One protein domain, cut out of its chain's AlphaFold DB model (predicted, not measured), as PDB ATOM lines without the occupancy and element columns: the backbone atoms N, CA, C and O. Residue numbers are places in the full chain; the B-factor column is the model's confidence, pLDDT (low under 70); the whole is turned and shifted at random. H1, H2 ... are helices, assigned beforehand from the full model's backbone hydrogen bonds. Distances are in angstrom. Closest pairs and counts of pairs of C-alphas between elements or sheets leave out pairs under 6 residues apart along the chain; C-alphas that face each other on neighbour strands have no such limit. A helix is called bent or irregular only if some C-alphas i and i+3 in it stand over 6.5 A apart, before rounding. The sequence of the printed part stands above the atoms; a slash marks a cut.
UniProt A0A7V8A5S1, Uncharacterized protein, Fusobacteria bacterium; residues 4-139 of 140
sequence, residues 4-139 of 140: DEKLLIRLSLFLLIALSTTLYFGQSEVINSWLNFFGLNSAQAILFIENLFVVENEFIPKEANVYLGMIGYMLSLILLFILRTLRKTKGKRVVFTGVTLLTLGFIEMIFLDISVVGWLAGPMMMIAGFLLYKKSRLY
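AT A GLANCE: This is residues 4 to 139 of the 140 residues of an uncharacterized protein of Fusobacteria bacterium (UniProt A0A7V8A5S1). Four long helices, H1, H4, H5 and H6, stand as an up-and-down bundle, each running against the one before it, with H1 and H5 at opposite corners. A shorter helical hairpin, H2 and H3, packs across one end, where H1 ends and H6 begins. The printed part has 136 residues with six named helices, H1 to H6 along the chain, and no named strand: all helix. It is compact, with a radius of gyration of the C-alphas of 15.8 A, and spans 46 by 33 by 19 A.

HOW THE PARTS SIT: The longest helix, H4, residues 62 to 86, touches H1, residues 4 to 25, at a shallow tilt of 30 degrees, opposite ways; the closest C-alphas, of Gly 69 and Ser 20, are 4.3 A apart. H4 forms a hairpin with H5, residues 92 to 111, closest at C-alphas 82 and 97, 7.0 A. H5 forms another with H6, residues 116 to 137, closest at C-alphas 98 and 129, 3.8 A. H6 touches H1 at a shallow tilt of 25 degrees, closest at C-alphas 121 and 12, 4.3 A. H1, with residues 18 to 22 alone, touches H2, residues 27 to 38, in a hairpin, closest at C-alphas 22 and 30, 5.9 A. H2 forms a hairpin with H3, residues 43 to 59, closest at C-alphas 27 and 53, 6.9 A. H3 only just touches H6, with 3 pairs of C-alphas within 8 A, about perpendicular at 77 degrees; the closest are C-alphas 56 and 116, 7.0 A. Every O i to N i+4 pair is within hydrogen-bond range in H1, H2 and H5; in H3 11 of 13 are, in H4 19 of 21, in H6 17 of 18.

IN THESE COORDINATES: H4 is 36.0 A long, H6 32.6 A, H1 31.1 A and H5 28.7 A. H1 begins at C-alpha 4 (158.309, 288.508, 263.565), and H6 ends at C-alpha 137 (147.626, 288.232, 250.623). H3 has a kink of 31 degrees near residue 53 and is only just irregular: C-alphas 52 and 55 are 6.6 A apart.

THE WHOLE: The C-alphas farthest apart, of Lys 62 and Tyr 139, are 47.6 A apart. The printed part has no cut, and its five links are tight. Mean pLDDT of the printed part is 78.3; 39 residues are under 70, among them residues 37 to 64.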
ATOM      1  N   ASP A   4     156.945 288.528 264.098       85.12
ATOM      2  CA  ASP A   4     158.309 288.508 263.565       85.12
ATOM      3  C   ASP A   4     158.612 289.795 262.784       85.12
ATOM      4  O   ASP A   4     159.682 290.373 262.927       85.12
ATOM      5  N   GLU A   5     157.627 290.343 262.069       88.38
ATOM      6  CA  GLU A   5     157.761 291.624 261.368       88.38
ATOM      7  C   GLU A   5     157.950 292.774 262.352       88.38
ATOM      8  O   GLU A   5     158.804 293.634 262.164       88.38
ATOM      9  N   LYS A   6     157.182 292.775 263.449       86.31
ATOM     10  CA  LYS A   6     157.345 293.774 264.510       86.31
ATOM     11  C   LYS A   6     158.684 293.641 265.220       86.31
ATOM     12  O   LYS A   6     159.194 294.659 265.675       86.31
ATOM     13  N   LEU A   7     159.216 292.427 265.357       88.38
ATOM     14  CA  LEU A   7     160.541 292.208 265.929       88.38
ATOM     15  C   LEU A   7     161.615 292.809 265.019       88.38
ATOM     16  O   LEU A   7     162.390 293.634 265.486       88.38
ATOM     17  N   LEU A   8     161.592 292.480 263.726       88.56
ATOM     18  CA  LEU A   8     162.540 293.007 262.740       88.56
ATOM     19  C   LEU A   8     162.502 294.536 262.665       88.56
ATOM     20  O   LEU A   8     163.539 295.172 262.787       88.56
ATOM     21  N   ILE A   9     161.310 295.140 262.585       87.44
ATOM     22  CA  ILE A   9     161.175 296.608 262.551       87.44
ATOM     23  C   ILE A   9     161.723 297.251 263.835       87.44
ATOM     24  O   ILE A   9     162.312 298.326 263.783       87.44
ATOM     25  N   ARG A  10     161.538 296.615 265.001       88.75
ATOM     26  CA  ARG A  10     162.093 297.115 266.271       88.75
ATOM     27  C   ARG A  10     163.612 296.998 266.324       88.75
ATOM     28  O   ARG A  10     164.237 297.892 266.877       88.75
ATOM     29  N   LEU A  11     164.180 295.924 265.781       87.00
ATOM     30  CA  LEU A  11     165.628 295.745 265.704       87.00
ATOM     31  C   LEU A  11     166.254 296.776 264.757       87.00
ATOM     32  O   LEU A  11     167.192 297.450 265.165       87.00
ATOM     33  N   SER A  12     165.678 296.992 263.569       87.38
ATOM     34  CA  SER A  12     166.110 298.067 262.661       87.38
ATOM     35  C   SER A  12     166.033 299.438 263.334       87.38
ATOM     36  O   SER A  12     166.993 300.198 263.308       87.38
ATOM     37  N   LEU A  13     164.914 299.734 264.006       87.62
ATOM     38  CA  LEU A  13     164.742 300.985 264.743       87.62
ATOM     39  C   LEU A  13     165.819 301.164 265.819       87.62
ATOM     40  O   LEU A  13     166.368 302.248 265.971       87.62
ATOM     41  N   PHE A  14     166.107 300.108 266.575       86.06
ATOM     42  CA  PHE A  14     167.119 300.139 267.621       86.06
ATOM     43  C   PHE A  14     168.509 300.433 267.052       86.06
ATOM     44  O   PHE A  14     169.199 301.295 267.585       86.06
ATOM     45  N   LEU A  15     168.880 299.782 265.947       85.50
ATOM     46  CA  LEU A  15     170.159 300.001 265.273       85.50
ATOM     47  C   LEU A  15     170.299 301.433 264.737       85.50
ATOM     48  O   LEU A  15     171.341 302.051 264.925       85.50
ATOM     49  N   LEU A  16     169.249 302.000 264.139       85.19
ATOM     50  CA  LEU A  16     169.271 303.374 263.618       85.19
ATOM     51  C   LEU A  16     169.346 304.435 264.722       85.19
ATOM     52  O   LEU A  16     170.029 305.453 264.574       85.19
ATOM     53  N   ILE A  17     168.675 304.195 265.851       83.00
ATOM     54  CA  ILE A  17     168.822 305.035 267.045       83.00
ATOM     55  C   ILE A  17     170.257 304.928 267.567       83.00
ATOM     56  O   ILE A  17     170.865 305.945 267.887       83.00
ATOM     57  N   ALA A  18     170.817 303.719 267.605       78.69
ATOM     58  CA  ALA A  18     172.202 303.507 268.001       78.69
ATOM     59  C   ALA A  18     173.153 304.320 267.122       78.69
ATOM     60  O   ALA A  18     173.861 305.170 267.642       78.69
ATOM     61  N   LEU A  19     173.066 304.154 265.799       79.94
ATOM     62  CA  LEU A  19     173.889 304.867 264.826       79.94
ATOM     63  C   LEU A  19     173.790 306.386 264.998       79.94
ATOM     64  O   LEU A  19     174.801 307.073 265.121       79.94
ATOM     65  N   SER A  20     172.570 306.925 265.031       77.94
ATOM     66  CA  SER A  20     172.368 308.374 265.151       77.94
ATOM     67  C   SER A  20     172.908 308.922 266.474       77.94
ATOM     68  O   SER A  20     173.548 309.971 266.483       77.94
ATOM     69  N   THR A  21     172.724 308.196 267.579       77.31
ATOM     70  CA  THR A  21     173.289 308.597 268.873       77.31
ATOM     71  C   THR A  21     174.810 308.475 268.903       77.31
ATOM     72  O   THR A  21     175.456 309.387 269.410       77.31
ATOM     73  N   THR A  22     175.408 307.424 268.330       76.00
ATOM     74  CA  THR A  22     176.871 307.263 268.297       76.00
ATOM     75  C   THR A  22     177.539 308.319 267.432       76.00
ATOM     76  O   THR A  22     178.597 308.817 267.805       76.00
ATOM     77  N   LEU A  23     176.915 308.705 266.318       75.88
ATOM     78  CA  LEU A  23     177.430 309.760 265.444       75.88
ATOM     79  C   LEU A  23     177.285 311.156 266.070       75.88
ATOM     80  O   LEU A  23     178.105 312.028 265.792       75.88
ATOM     81  N   TYR A  24     176.265 311.377 266.910       70.00
ATOM     82  CA  TYR A  24     175.993 312.680 267.527       70.00
ATOM     83  C   TYR A  24     176.722 312.901 268.863       70.00
ATOM     84  O   TYR A  24     177.294 313.966 269.077       70.00
ATOM     85  N   PHE A  25     176.705 311.911 269.760       72.88
ATOM     86  CA  PHE A  25     177.296 311.992 271.107       72.88
ATOM     87  C   PHE A  25     178.686 311.342 271.196       72.88
ATOM     88  O   PHE A  25     179.416 311.550 272.159       72.88
ATOM     89  N   GLY A  26     179.076 310.565 270.185       69.06
ATOM     90  CA  GLY A  26     180.298 309.768 270.211       69.06
ATOM     91  C   GLY A  26     180.087 308.376 270.813       69.06
ATOM     92  O   GLY A  26     179.144 308.109 271.560       69.06
ATOM     93  N   GLN A  27     180.986 307.453 270.469       68.88
ATOM     94  CA  GLN A  27     180.863 306.031 270.815       68.88
ATOM     95  C   GLN A  27     180.815 305.774 272.319       68.88
ATOM     96  O   GLN A  27     179.990 305.002 272.801       68.88
ATOM     97  N   SER A  28     181.730 306.402 273.054       66.62
ATOM     98  CA  SER A  28     181.989 306.105 274.461       66.62
ATOM     99  C   SER A  28     180.810 306.487 275.353       66.62
ATOM    100  O   SER A  28     180.454 305.736 276.261       66.62
ATOM    101  N   GLU A  29     180.158 307.618 275.075       71.44
ATOM    102  CA  GLU A  29     178.983 308.073 275.824       71.44
ATOM    103  C   GLU A  29     177.771 307.165 275.593       71.44
ATOM    104  O   GLU A  29     177.045 306.825 276.535       71.44
ATOM    105  N   VAL A  30     177.577 306.715 274.353       70.62
ATOM    106  CA  VAL A  30     176.451 305.850 273.989       70.62
ATOM    107  C   VAL A  30     176.640 304.440 274.525       70.62
ATOM    108  O   VAL A  30     175.710 303.915 275.135       70.62
ATOM    109  N   ILE A  31     177.832 303.849 274.386       69.19
ATOM    110  CA  ILE A  31     178.136 302.520 274.939       69.19
ATOM    111  C   ILE A  31     177.878 302.518 276.445       69.19
ATOM    112  O   ILE A  31     177.117 301.683 276.927       69.19
ATOM    113  N   ASN A  32     178.416 303.491 277.183       69.75
ATOM    114  CA  ASN A  32     178.199 303.583 278.628       69.75
ATOM    115  C   ASN A  32     176.717 303.743 278.986       69.75
ATOM    116  O   ASN A  32     176.219 303.077 279.895       69.75
ATOM    117  N   SER A  33     175.983 304.576 278.246       72.88
ATOM    118  CA  SER A  33     174.540 304.756 278.454       72.88
ATOM    119  C   SER A  33     173.755 303.467 278.197       72.88
ATOM    120  O   SER A  33     172.812 303.153 278.922       72.88
ATOM    121  N   TRP A  34     174.157 302.690 277.195       71.25
ATOM    122  CA  TRP A  34     173.506 301.439 276.819       71.25
ATOM    123  C   TRP A  34     173.820 300.305 277.791       71.25
ATOM    124  O   TRP A  34     172.906 299.592 278.203       71.25
ATOM    125  N   LEU A  35     175.077 300.167 278.209       70.44
ATOM    126  CA  LEU A  35     175.480 299.203 279.235       70.44
ATOM    127  C   LEU A  35     174.708 299.437 280.537       70.44
ATOM    128  O   LEU A  35     174.157 298.490 281.101       70.44
ATOM    129  N   ASN A  36     174.572 300.705 280.936       72.69
ATOM    130  CA  ASN A  36     173.780 301.101 282.099       72.69
ATOM    131  C   ASN A  36     172.281 300.816 281.917       72.69
ATOM    132  O   ASN A  36     171.630 300.350 282.849       72.69
ATOM    133  N   PHE A  37     171.725 301.054 280.725       68.69
ATOM    134  CA  PHE A  37     170.303 300.826 280.451       68.69
ATOM    135  C   PHE A  37     169.924 299.338 280.433       68.69
ATOM    136  O   PHE A  37     168.876 298.958 280.954       68.69
ATOM    137  N   PHE A  38     170.764 298.487 279.840       67.25
ATOM    138  CA  PHE A  38     170.503 297.049 279.732       67.25
ATOM    139  C   PHE A  38     171.028 296.231 280.922       67.25
ATOM    140  O   PHE A  38     170.769 295.029 280.984       67.25
ATOM    141  N   GLY A  39     171.759 296.849 281.857       65.19
ATOM    142  CA  GLY A  39     172.407 296.144 282.969       65.19
ATOM    143  C   GLY A  39     173.443 295.118 282.495       65.19
ATOM    144  O   GLY A  39     173.639 294.080 283.132       65.19
ATOM    145  N   LEU A  40     174.060 295.362 281.336       65.50
ATOM    146  CA  LEU A  40     174.990 294.431 280.707       65.50
ATOM    147  C   LEU A  40     176.391 294.632 281.287       65.50
ATOM    148  O   LEU A  40     177.134 295.493 280.840       65.50
ATOM    149  N   ASN A  41     176.773 293.778 282.238       62.28
ATOM    150  CA  ASN A  41     178.127 293.758 282.814       62.28
ATOM    151  C   ASN A  41     179.026 292.656 282.224       62.28
ATOM    152  O   ASN A  41     180.089 292.363 282.766       62.28
ATOM    153  N   SER A  42     178.610 291.997 281.136       65.44
ATOM    154  CA  SER A  42     179.442 290.962 280.511       65.44
ATOM    155  C   SER A  42     180.431 291.594 279.530       65.44
ATOM    156  O   SER A  42     180.023 292.301 278.608       65.44
ATOM    157  N   ALA A  43     181.720 291.283 279.686       66.38
ATOM    158  CA  ALA A  43     182.782 291.755 278.793       66.38
ATOM    159  C   ALA A  43     182.514 291.423 277.311       66.38
ATOM    160  O   ALA A  43     182.888 292.182 276.424       66.38
ATOM    161  N   GLN A  44     181.808 290.322 277.035       66.44
ATOM    162  CA  GLN A  44     181.436 289.919 275.675       66.44
ATOM    163  C   GLN A  44     180.383 290.840 275.049       66.44
ATOM    164  O   GLN A  44     180.470 291.148 273.866       66.44
ATOM    165  N   ALA A  45     179.402 291.300 275.831       64.31
ATOM    166  CA  ALA A  45     178.395 292.245 275.353       64.31
ATOM    167  C   ALA A  45     179.007 293.626 275.077       64.31
ATOM    168  O   ALA A  45     178.647 294.263 274.092       64.31
ATOM    169  N   ILE A  46     179.964 294.048 275.910       67.31
ATOM    170  CA  ILE A  46     180.725 295.289 275.720       67.31
ATOM    171  C   ILE A  46     181.515 295.218 274.411       67.31
ATOM    172  O   ILE A  46     181.296 296.045 273.534       67.31
ATOM    173  N   LEU A  47     182.327 294.170 274.233       69.81
ATOM    174  CA  LEU A  47     183.108 293.953 273.010       69.81
ATOM    175  C   LEU A  47     182.229 293.835 271.762       69.81
ATOM    176  O   LEU A  47     182.609 294.294 270.689       69.81
ATOM    177  N   PHE A  48     181.054 293.213 271.878       68.75
ATOM    178  CA  PHE A  48     180.114 293.112 270.765       68.75
ATOM    179  C   PHE A  48     179.585 294.486 270.343       68.75
ATOM    180  O   PHE A  48     179.592 294.799 269.155       68.75
ATOM    181  N   ILE A  49     179.151 295.309 271.302       68.44
ATOM    182  CA  ILE A  49     178.655 296.662 271.032       68.44
ATOM    183  C   ILE A  49     179.798 297.538 270.506       68.44
ATOM    184  O   ILE A  49     179.616 298.233 269.514       68.44
ATOM    185  N   GLU A  50     180.981 297.471 271.114       69.88
ATOM    186  CA  GLU A  50     182.166 298.185 270.639       69.88
ATOM    187  C   GLU A  50     182.472 297.829 269.187       69.88
ATOM    188  O   GLU A  50     182.467 298.718 268.343       69.88
ATOM    189  N   ASN A  51     182.616 296.545 268.855       69.81
ATOM    190  CA  ASN A  51     182.915 296.113 267.488       69.81
ATOM    191  C   ASN A  51     181.845 296.523 266.468       69.81
ATOM    192  O   ASN A  51     182.175 296.766 265.310       69.81
ATOM    193  N   LEU A  52     180.579 296.626 266.882       67.00
ATOM    194  CA  LEU A  52     179.498 297.062 265.998       67.00
ATOM    195  C   LEU A  52     179.632 298.542 265.598       67.00
ATOM    196  O   LEU A  52     179.222 298.905 264.499       67.00
ATOM    197  N   PHE A  53     180.212 299.381 266.464       66.88
ATOM    198  CA  PHE A  53     180.309 300.835 266.263       66.88
ATOM    199  C   PHE A  53     181.738 301.357 266.041       66.88
ATOM    200  O   PHE A  53     181.894 302.495 265.600       66.88
ATOM    201  N   VAL A  54     182.782 300.557 266.295       65.12
ATOM    202  CA  VAL A  54     184.180 300.908 265.970       65.12
ATOM    203  C   VAL A  54     184.326 301.103 264.461       65.12
ATOM    204  O   VAL A  54     184.903 302.095 264.022       65.12
ATOM    205  N   VAL A  55     183.723 300.213 263.667       60.22
ATOM    206  CA  VAL A  55     183.748 300.307 262.198       60.22
ATOM    207  C   VAL A  55     183.079 301.597 261.714       60.22
ATOM    208  O   VAL A  55     183.555 302.219 260.773       60.22
ATOM    209  N   GLU A  56     182.024 302.051 262.391       63.22
ATOM    210  CA  GLU A  56     181.328 303.294 262.037       63.22
ATOM    211  C   GLU A  56     182.197 304.535 262.303       63.22
ATOM    212  O   GLU A  56     182.249 305.445 261.482       63.22
ATOM    213  N   ASN A  57     182.917 304.584 263.428       63.06
ATOM    214  CA  ASN A  57     183.700 305.771 263.789       63.06
ATOM    215  C   ASN A  57     185.047 305.889 263.075       63.06
ATOM    216  O   ASN A  57     185.530 307.007 262.894       63.06
ATOM    217  N   GLU A  58     185.673 304.773 262.703       63.31
ATOM    218  CA  GLU A  58     186.972 304.810 262.024       63.31
ATOM    219  C   GLU A  58     186.846 305.056 260.518       63.31
ATOM    220  O   GLU A  58     187.730 305.679 259.927       63.31
ATOM    221  N   PHE A  59     185.754 304.601 259.894       63.09
ATOM    222  CA  PHE A  59     185.609 304.631 258.436       63.09
ATOM    223  C   PHE A  59     184.732 305.768 257.909       63.09
ATOM    224  O   PHE A  59     184.851 306.114 256.731       63.09
ATOM    225  N   ILE A  60     183.878 306.378 258.738       65.12
ATOM    226  CA  ILE A  60     183.011 307.460 258.272       65.12
ATOM    227  C   ILE A  60     183.729 308.818 258.410       65.12
ATOM    228  O   ILE A  60     184.150 309.201 259.507       65.12
ATOM    229  N   PRO A  61     183.852 309.603 257.319       66.31
ATOM    230  CA  PRO A  61     184.374 310.961 257.398       66.31
ATOM    231  C   PRO A  61     183.515 311.812 258.340       66.31
ATOM    232  O   PRO A  61     182.290 311.809 258.244       66.31
ATOM    233  N   LYS A  62     184.138 312.631 259.195       67.88
ATOM    234  CA  LYS A  62     183.416 313.497 260.153       67.88
ATOM    235  C   LYS A  62     182.348 314.387 259.507       67.88
ATOM    236  O   LYS A  62     181.333 314.676 260.132       67.88
ATOM    237  N   GLU A  63     182.562 314.807 258.264       68.81
ATOM    238  CA  GLU A  63     181.584 315.575 257.486       68.81
ATOM    239  C   GLU A  63     180.352 314.730 257.123       68.81
ATOM    240  O   GLU A  63     179.228 315.216 257.208       68.81
ATOM    241  N   ALA A  64     180.540 313.443 256.813       69.38
ATOM    242  CA  ALA A  64     179.467 312.489 256.547       69.38
ATOM    243  C   ALA A  64     178.724 312.050 257.825       69.38
ATOM    244  O   ALA A  64     177.536 311.741 257.740       69.38
ATOM    245  N   ASN A  65     179.351 312.105 259.012       72.62
ATOM    246  CA  ASN A  65     178.707 311.750 260.290       72.62
ATOM    247  C   ASN A  65     177.418 312.540 260.548       72.62
ATOM    248  O   ASN A  65     176.426 311.979 261.013       72.62
ATOM    249  N   VAL A  66     177.406 313.839 260.226       71.25
ATOM    250  CA  VAL A  66     176.229 314.694 260.444       71.25
ATOM    251  C   VAL A  66     175.092 314.295 259.502       71.25
ATOM    252  O   VAL A  66     173.948 314.159 259.940       71.25
ATOM    253  N   TYR A  67     175.400 314.046 258.226       76.56
ATOM    254  CA  TYR A  67     174.409 313.639 257.229       76.56
ATOM    255  C   TYR A  67     173.840 312.245 257.517       76.56
ATOM    256  O   TYR A  67     172.621 312.078 257.536       76.56
ATOM    257  N   LEU A  68     174.693 311.262 257.814       75.31
ATOM    258  CA  LEU A  68     174.263 309.904 258.162       75.31
ATOM    259  C   LEU A  68     173.473 309.881 259.474       75.31
ATOM    260  O   LEU A  68     172.449 309.206 259.560       75.31
ATOM    261  N   GLY A  69     173.886 310.674 260.468       75.19
ATOM    262  CA  GLY A  69     173.156 310.831 261.725       75.19
ATOM    263  C   GLY A  69     171.751 311.403 261.513       75.19
ATOM    264  O   GLY A  69     170.781 310.878 262.064       75.19
ATOM    265  N   MET A  70     171.615 312.426 260.659       79.31
ATOM    266  CA  MET A  70     170.311 312.987 260.287       79.31
ATOM    267  C   MET A  70     169.439 311.971 259.541       79.31
ATOM    268  O   MET A  70     168.264 311.820 259.876       79.31
ATOM    269  N   ILE A  71     170.004 311.245 258.571       82.12
ATOM    270  CA  ILE A  71     169.287 310.208 257.815       82.12
ATOM    271  C   ILE A  71     168.808 309.096 258.756       82.12
ATOM    272  O   ILE A  71     167.620 308.766 258.757       82.12
ATOM    273  N   GLY A  72     169.689 308.578 259.617       81.38
ATOM    274  CA  GLY A  72     169.350 307.549 260.604       81.38
ATOM    275  C   GLY A  72     168.258 308.000 261.578       81.38
ATOM    276  O   GLY A  72     167.323 307.248 261.872       81.38
ATOM    277  N   TYR A  73     168.300 309.261 262.017       79.88
ATOM    278  CA  TYR A  73     167.251 309.846 262.852       79.88
ATOM    279  C   TYR A  73     165.903 309.945 262.117       79.88
ATOM    280  O   TYR A  73     164.869 309.532 262.653       79.88
ATOM    281  N   MET A  74     165.890 310.432 260.870       84.38
ATOM    282  CA  MET A  74     164.659 310.520 260.072       84.38
ATOM    283  C   MET A  74     164.047 309.137 259.816       84.38
ATOM    284  O   MET A  74     162.839 308.958 259.996       84.38
ATOM    285  N   LEU A  75     164.871 308.144 259.470       84.69
ATOM    286  CA  LEU A  75     164.433 306.757 259.275       84.69
ATOM    287  C   LEU A  75     163.859 306.158 260.566       84.69
ATOM    288  O   LEU A  75     162.801 305.524 260.537       84.69
ATOM    289  N   SER A  76     164.467 306.453 261.718       83.69
ATOM    290  CA  SER A  76     163.955 306.035 263.030       83.69
ATOM    291  C   SER A  76     162.546 306.575 263.308       83.69
ATOM    292  O   SER A  76     161.654 305.832 263.734       83.69
ATOM    293  N   LEU A  77     162.294 307.858 263.020       85.25
ATOM    294  CA  LEU A  77     160.966 308.463 263.179       85.25
ATOM    295  C   LEU A  77     159.923 307.816 262.258       85.25
ATOM    296  O   LEU A  77     158.792 307.545 262.683       85.25
ATOM    297  N   ILE A  78     160.305 307.524 261.013       88.44
ATOM    298  CA  ILE A  78     159.436 306.843 260.048       88.44
ATOM    299  C   ILE A  78     159.085 305.433 260.548       88.44
ATOM    300  O   ILE A  78     157.911 305.048 260.536       88.44
ATOM    301  N   LEU A  79     160.057 304.678 261.069       85.94
ATOM    302  CA  LEU A  79     159.817 303.341 261.617       85.94
ATOM    303  C   LEU A  79     158.927 303.358 262.863       85.94
ATOM    304  O   LEU A  79     158.049 302.500 263.003       85.94
ATOM    305  N   LEU A  80     159.072 304.355 263.741       86.94
ATOM    306  CA  LEU A  80     158.157 304.562 264.869       86.94
ATOM    307  C   LEU A  80     156.718 304.794 264.393       86.94
ATOM    308  O   LEU A  80     155.773 304.200 264.932       86.94
ATOM    309  N   PHE A  81     156.538 305.615 263.358       86.81
ATOM    310  CA  PHE A  81     155.228 305.851 262.759       86.81
ATOM    311  C   PHE A  81     154.645 304.574 262.130       86.81
ATOM    312  O   PHE A  81     153.469 304.253 262.343       86.81
ATOM    313  N   ILE A  82     155.468 303.791 261.431       86.75
ATOM    314  CA  ILE A  82     155.090 302.491 260.858       86.75
ATOM    315  C   ILE A  82     154.663 301.505 261.957       86.75
ATOM    316  O   ILE A  82     153.599 300.889 261.868       86.75
ATOM    317  N   LEU A  83     155.417 301.396 263.054       85.12
ATOM    318  CA  LEU A  83     155.047 300.548 264.194       85.12
ATOM    319  C   LEU A  83     153.719 300.973 264.827       85.12
ATOM    320  O   LEU A  83     152.909 300.119 265.213       85.12
ATOM    321  N   ARG A  84     153.479 302.284 264.940       84.81
ATOM    322  CA  ARG A  84     152.229 302.836 265.475       84.81
ATOM    323  C   ARG A  84     151.046 302.519 264.564       84.81
ATOM    324  O   ARG A  84     149.990 302.118 265.060       84.81
ATOM    325  N   THR A  85     151.214 302.669 263.255       81.44
ATOM    326  CA  THR A  85     150.157 302.405 262.269       81.44
ATOM    327  C   THR A  85     149.855 300.909 262.148       81.44
ATOM    328  O   THR A  85     148.681 300.545 262.209       81.44
ATOM    329  N   LEU A  86     150.871 300.033 262.150       80.06
ATOM    330  CA  LEU A  86     150.739 298.562 262.153       80.06
ATOM    331  C   LEU A  86     149.954 297.991 263.339       80.06
ATOM    332  O   LEU A  86     149.470 296.860 263.280       80.06
ATOM    333  N   ARG A  87     149.834 298.726 264.450       73.75
ATOM    334  CA  ARG A  87     148.969 298.302 265.564       73.75
ATOM    335  C   ARG A  87     147.482 298.401 265.223       73.75
ATOM    336  O   ARG A  87     146.702 297.669 265.820       73.75
ATOM    337  N   LYS A  88     147.096 299.299 264.314       68.75
ATOM    338  CA  LYS A  88     145.692 299.657 264.049       68.75
ATOM    339  C   LYS A  88     145.199 299.247 262.659       68.75
ATOM    340  O   LYS A  88     144.005 299.346 262.395       68.75
ATOM    341  N   THR A  89     146.082 298.817 261.762       68.94
ATOM    342  CA  THR A  89     145.744 298.546 260.358       68.94
ATOM    343  C   THR A  89     145.375 297.087 260.077       68.94
ATOM    344  O   THR A  89     145.933 296.151 260.646       68.94
ATOM    345  N   LYS A  90     144.417 296.904 259.158       67.06
ATOM    346  CA  LYS A  90     144.005 295.624 258.557       67.06
ATOM    347  C   LYS A  90     143.872 295.795 257.033       67.06
ATOM    348  O   LYS A  90     143.708 296.919 256.552       67.06
ATOM    349  N   GLY A  91     143.945 294.698 256.277       69.31
ATOM    350  CA  GLY A  91     143.698 294.681 254.826       69.31
ATOM    351  C   GLY A  91     144.694 295.512 254.001       69.31
ATOM    352  O   GLY A  91     145.900 295.460 254.243       69.31
ATOM    353  N   LYS A  92     144.199 296.318 253.043       70.56
ATOM    354  CA  LYS A  92     145.004 297.082 252.052       70.56
ATOM    355  C   LYS A  92     146.109 297.962 252.662       70.56
ATOM    356  O   LYS A  92     147.151 298.156 252.046       70.56
ATOM    357  N   ARG A  93     145.923 298.467 253.888       79.62
ATOM    358  CA  ARG A  93     146.929 299.303 254.572       79.62
ATOM    359  C   ARG A  93     148.163 298.512 255.028       79.62
ATOM    360  O   ARG A  93     149.235 299.094 255.170       79.62
ATOM    361  N   VAL A  94     148.033 297.197 255.232       83.00
ATOM    362  CA  VAL A  94     149.165 296.309 255.555       83.00
ATOM    363  C   VAL A  94     150.043 296.099 254.323       83.00
ATOM    364  O   VAL A  94     151.260 296.179 254.440       83.00
ATOM    365  N   VAL A  95     149.430 295.928 253.142       82.44
ATOM    366  CA  VAL A  95     150.144 295.846 251.853       82.44
ATOM    367  C   VAL A  95     150.984 297.103 251.643       82.44
ATOM    368  O   VAL A  95     152.182 297.005 251.401       82.44
ATOM    369  N   PHE A  96     150.362 298.279 251.800       86.00
ATOM    370  CA  PHE A  96     151.046 299.564 251.655       86.00
ATOM    371  C   PHE A  96     152.241 299.667 252.605       86.00
ATOM    372  O   PHE A  96     153.342 299.959 252.165       86.00
ATOM    373  N   THR A  97     152.049 299.314 253.880       86.94
ATOM    374  CA  THR A  97     153.134 299.330 254.872       86.94
ATOM    375  C   THR A  97     154.275 298.377 254.502       86.94
ATOM    376  O   THR A  97     155.441 298.716 254.681       86.94
ATOM    377  N   GLY A  98     153.951 297.194 253.968       85.81
ATOM    378  CA  GLY A  98     154.948 296.237 253.492       85.81
ATOM    379  C   GLY A  98     155.791 296.791 252.343       85.81
ATOM    380  O   GLY A  98     157.014 296.692 252.380       85.81
ATOM    381  N   VAL A  99     155.152 297.442 251.365       88.19
ATOM    382  CA  VAL A  99     155.849 298.110 250.252       88.19
ATOM    383  C   VAL A  99     156.708 299.267 250.759       88.19
ATOM    384  O   VAL A  99     157.867 299.363 250.371       88.19
ATOM    385  N   THR A 100     156.189 300.093 251.671       89.88
ATOM    386  CA  THR A 100     156.951 301.201 252.265       89.88
ATOM    387  C   THR A 100     158.219 300.708 252.965       89.88
ATOM    388  O   THR A 100     159.272 301.316 252.812       89.88
ATOM    389  N   LEU A 101     158.152 299.593 253.698       90.75
ATOM    390  CA  LEU A 101     159.324 299.011 254.363       90.75
ATOM    391  C   LEU A 101     160.345 298.435 253.378       90.75
ATOM    392  O   LEU A 101     161.541 298.575 253.606       90.75
ATOM    393  N   LEU A 102     159.892 297.837 252.272       91.00
ATOM    394  CA  LEU A 102     160.789 297.392 251.200       91.00
ATOM    395  C   LEU A 102     161.535 298.573 250.574       91.00
ATOM    396  O   LEU A 102     162.751 298.514 250.419       91.00
ATOM    397  N   THR A 103     160.820 299.658 250.256       89.69
ATOM    398  CA  THR A 103     161.440 300.856 249.678       89.69
ATOM    399  C   THR A 103     162.367 301.549 250.667       89.69
ATOM    400  O   THR A 103     163.454 301.956 250.282       89.69
ATOM    401  N   LEU A 104     161.973 301.646 251.942       89.69
ATOM    402  CA  LEU A 104     162.806 302.252 252.981       89.69
ATOM    403  C   LEU A 104     164.070 301.443 253.234       89.69
ATOM    404  O   LEU A 104     165.131 302.039 253.327       89.69
ATOM    405  N   GLY A 105     163.981 300.112 253.290       87.50
ATOM    406  CA  GLY A 105     165.163 299.274 253.469       87.50
ATOM    407  C   GLY A 105     166.151 299.391 252.312       87.50
ATOM    408  O   GLY A 105     167.351 299.458 252.546       87.50
ATOM    409  N   PHE A 106     165.660 299.513 251.077       88.38
ATOM    410  CA  PHE A 106     166.523 299.755 249.921       88.38
ATOM    411  C   PHE A 106     167.163 301.150 249.941       88.38
ATOM    412  O   PHE A 106     168.357 301.281 249.696       88.38
ATOM    413  N   ILE A 107     166.382 302.187 250.267       87.06
ATOM    414  CA  ILE A 107     166.888 303.555 250.452       87.06
ATOM    415  C   ILE A 107     167.967 303.555 251.535       87.06
ATOM    416  O   ILE A 107     169.046 304.087 251.319       87.06
ATOM    417  N   GLU A 108     167.711 302.918 252.672       85.94
ATOM    418  CA  GLU A 108     168.670 302.848 253.766       85.94
ATOM    419  C   GLU A 108     169.991 302.214 253.339       85.94
ATOM    420  O   GLU A 108     171.037 302.788 253.605       85.94
ATOM    421  N   MET A 109     169.959 301.102 252.601       86.81
ATOM    422  CA  MET A 109     171.183 300.469 252.098       86.81
ATOM    423  C   MET A 109     171.981 301.357 251.135       86.81
ATOM    424  O   MET A 109     173.191 301.208 251.060       86.81
ATOM    425  N   ILE A 110     171.325 302.254 250.390       84.81
ATOM    426  CA  ILE A 110     172.005 303.194 249.486       84.81
ATOM    427  C   ILE A 110     172.588 304.372 250.263       84.81
ATOM    428  O   ILE A 110     173.713 304.783 250.017       84.81
ATOM    429  N   PHE A 111     171.801 304.957 251.164       80.56
ATOM    430  CA  PHE A 111     172.189 306.177 251.871       80.56
ATOM    431  C   PHE A 111     173.123 305.916 253.055       80.56
ATOM    432  O   PHE A 111     173.826 306.830 253.477       80.56
ATOM    433  N   LEU A 112     173.107 304.699 253.595       79.88
ATOM    434  CA  LEU A 112     173.974 304.225 254.670       79.88
ATOM    435  C   LEU A 112     174.908 303.109 254.157       79.88
ATOM    436  O   LEU A 112     175.253 302.205 254.911       79.88
ATOM    437  N   ASP A 113     175.297 303.139 252.880       78.25
ATOM    438  CA  ASP A 113     176.111 302.102 252.221       78.25
ATOM    439  C   ASP A 113     177.493 301.888 252.863       78.25
ATOM    440  O   ASP A 113     178.039 300.786 252.846       78.25
ATOM    441  N   ILE A 114     178.046 302.931 253.468       74.50
ATOM    442  CA  ILE A 114     179.304 302.906 254.220       74.50
ATOM    443  C   ILE A 114     179.131 302.488 255.687       74.50
ATOM    444  O   ILE A 114     180.122 302.300 256.388       74.50
ATOM    445  N   SER A 115     177.890 302.317 256.150       76.88
ATOM    446  CA  SER A 115     177.546 301.985 257.533       76.88
ATOM    447  C   SER A 115     177.140 300.515 257.659       76.88
ATOM    448  O   SER A 115     176.208 300.040 257.006       76.88
ATOM    449  N   VAL A 116     177.795 299.782 258.558       79.56
ATOM    450  CA  VAL A 116     177.417 298.421 258.974       79.56
ATOM    451  C   VAL A 116     175.973 298.393 259.470       79.56
ATOM    452  O   VAL A 116     175.240 297.441 259.191       79.56
ATOM    453  N   VAL A 117     175.531 299.449 260.158       79.81
ATOM    454  CA  VAL A 117     174.131 299.582 260.573       79.81
ATOM    455  C   VAL A 117     173.199 299.608 259.363       79.81
ATOM    456  O   VAL A 117     172.207 298.879 259.379       79.81
ATOM    457  N   GLY A 118     173.533 300.342 258.299       80.25
ATOM    458  CA  GLY A 118     172.767 300.339 257.046       80.25
ATOM    459  C   GLY A 118     172.650 298.948 256.414       80.25
ATOM    460  O   GLY A 118     171.565 298.527 256.001       80.25
ATOM    461  N   TRP A 119     173.744 298.181 256.430       84.06
ATOM    462  CA  TRP A 119     173.784 296.800 255.931       84.06
ATOM    463  C   TRP A 119     173.029 295.786 256.796       84.06
ATOM    464  O   TRP A 119     172.708 294.699 256.316       84.06
ATOM    465  N   LEU A 120     172.712 296.114 258.048       86.19
ATOM    466  CA  LEU A 120     171.934 295.248 258.936       86.19
ATOM    467  C   LEU A 120     170.461 295.664 258.989       86.19
ATOM    468  O   LEU A 120     169.567 294.837 258.785       86.19
ATOM    469  N   ALA A 121     170.191 296.940 259.247       87.00
ATOM    470  CA  ALA A 121     168.846 297.458 259.442       87.00
ATOM    471  C   ALA A 121     168.055 297.539 258.120       87.00
ATOM    472  O   ALA A 121     166.869 297.177 258.125       87.00
ATOM    473  N   GLY A 122     168.718 297.845 256.998       88.19
ATOM    474  CA  GLY A 122     168.166 297.820 255.641       88.19
ATOM    475  C   GLY A 122     167.515 296.477 255.284       88.19
ATOM    476  O   GLY A 122     166.288 296.406 255.118       88.19
ATOM    477  N   PRO A 123     168.285 295.370 255.247       92.38
ATOM    478  CA  PRO A 123     167.747 294.037 254.984       92.38
ATOM    479  C   PRO A 123     166.674 293.593 255.982       92.38
ATOM    480  O   PRO A 123     165.680 292.988 255.577       92.38
ATOM    481  N   MET A 124     166.807 293.923 257.272       92.44
ATOM    482  CA  MET A 124     165.780 293.604 258.274       92.44
ATOM    483  C   MET A 124     164.430 294.256 257.947       92.44
ATOM    484  O   MET A 124     163.391 293.589 258.038       92.44
ATOM    485  N   MET A 125     164.414 295.520 257.507       91.62
ATOM    486  CA  MET A 125     163.177 296.172 257.059       91.62
ATOM    487  C   MET A 125     162.642 295.567 255.771       91.62
ATOM    488  O   MET A 125     161.431 295.380 255.658       91.62
ATOM    489  N   MET A 126     163.511 295.218 254.818       93.38
ATOM    490  CA  MET A 126     163.079 294.573 253.576       93.38
ATOM    491  C   MET A 126     162.417 293.221 253.858       93.38
ATOM    492  O   MET A 126     161.331 292.943 253.344       93.38
ATOM    493  N   ILE A 127     163.010 292.409 254.736       93.06
ATOM    494  CA  ILE A 127     162.439 291.128 255.167       93.06
ATOM    495  C   ILE A 127     161.103 291.365 255.881       93.06
ATOM    496  O   ILE A 127     160.113 290.701 255.565       93.06
ATOM    497  N   ALA A 128     161.029 292.339 256.793       91.12
ATOM    498  CA  ALA A 128     159.778 292.687 257.464       91.12
ATOM    499  C   ALA A 128     158.691 293.124 256.468       91.12
ATOM    500  O   ALA A 128     157.543 292.684 256.565       91.12
ATOM    501  N   GLY A 129     159.054 293.948 255.484       90.50
ATOM    502  CA  GLY A 129     158.165 294.421 254.428       90.50
ATOM    503  C   GLY A 129     157.652 293.287 253.543       90.50
ATOM    504  O   GLY A 129     156.445 293.182 253.305       90.50
ATOM    505  N   PHE A 130     158.539 292.372 253.140       91.62
ATOM    506  CA  PHE A 130     158.183 291.171 252.387       91.62
ATOM    507  C   PHE A 130     157.231 290.259 253.169       91.62
ATOM    508  O   PHE A 130     156.224 289.796 252.626       91.62
ATOM    509  N   LEU A 131     157.500 290.024 254.454       89.81
ATOM    510  CA  LEU A 131     156.643 289.206 255.315       89.81
ATOM    511  C   LEU A 131     155.250 289.827 255.491       89.81
ATOM    512  O   LEU A 131     154.246 289.118 255.368       89.81
ATOM    513  N   LEU A 132     155.168 291.149 255.692       88.25
ATOM    514  CA  LEU A 132     153.893 291.873 255.741       88.25
ATOM    515  C   LEU A 132     153.131 291.763 254.420       88.25
ATOM    516  O   LEU A 132     151.927 291.495 254.431       88.25
ATOM    517  N   TYR A 133     153.824 291.917 253.290       86.44
ATOM    518  CA  TYR A 133     153.231 291.763 251.966       86.44
ATOM    519  C   TYR A 133     152.682 290.346 251.761       86.44
ATOM    520  O   TYR A 133     151.505 290.176 251.434       86.44
ATOM    521  N   LYS A 134     153.489 289.316 252.042       85.62
ATOM    522  CA  LYS A 134     153.089 287.910 251.913       85.62
ATOM    523  C   LYS A 134     151.884 287.583 252.795       85.62
ATOM    524  O   LYS A 134     150.919 286.998 252.311       85.62
ATOM    525  N   LYS A 135     151.903 287.993 254.070       82.12
ATOM    526  CA  LYS A 135     150.780 287.753 254.987       82.12
ATOM    527  C   LYS A 135     149.535 288.519 254.575       82.12
ATOM    528  O   LYS A 135     148.451 287.972 254.697       82.12
ATOM    529  N   SER A 136     149.660 289.737 254.052       79.12
ATOM    530  CA  SER A 136     148.497 290.520 253.626       79.12
ATOM    531  C   SER A 136     147.680 289.841 252.519       79.12
ATOM    532  O   SER A 136     146.462 289.985 252.522       79.12
ATOM    533  N   ARG A 137     148.313 289.039 251.647       73.50
ATOM    534  CA  ARG A 137     147.626 288.232 250.623       73.50
ATOM    535  C   ARG A 137     146.852 287.033 251.182       73.50
ATOM    536  O   ARG A 137     145.961 286.552 250.503       73.50
ATOM    537  N   LEU A 138     147.174 286.559 252.387       65.81
ATOM    538  CA  LEU A 138     146.458 285.454 253.047       65.81
ATOM    539  C   LEU A 138     145.171 285.913 253.757       65.81
ATOM    540  O   LEU A 138     144.405 285.079 254.224       65.81
ATOM    541  N   TYR A 139     144.957 287.227 253.883       59.97
ATOM    542  CA  TYR A 139     143.772 287.827 254.513       59.97
ATOM    543  C   TYR A 139     142.839 288.509 253.499       59.97
ATOM    544  O   TYR A 139     141.979 289.292 253.910       59.97
TER     545      TYR A 139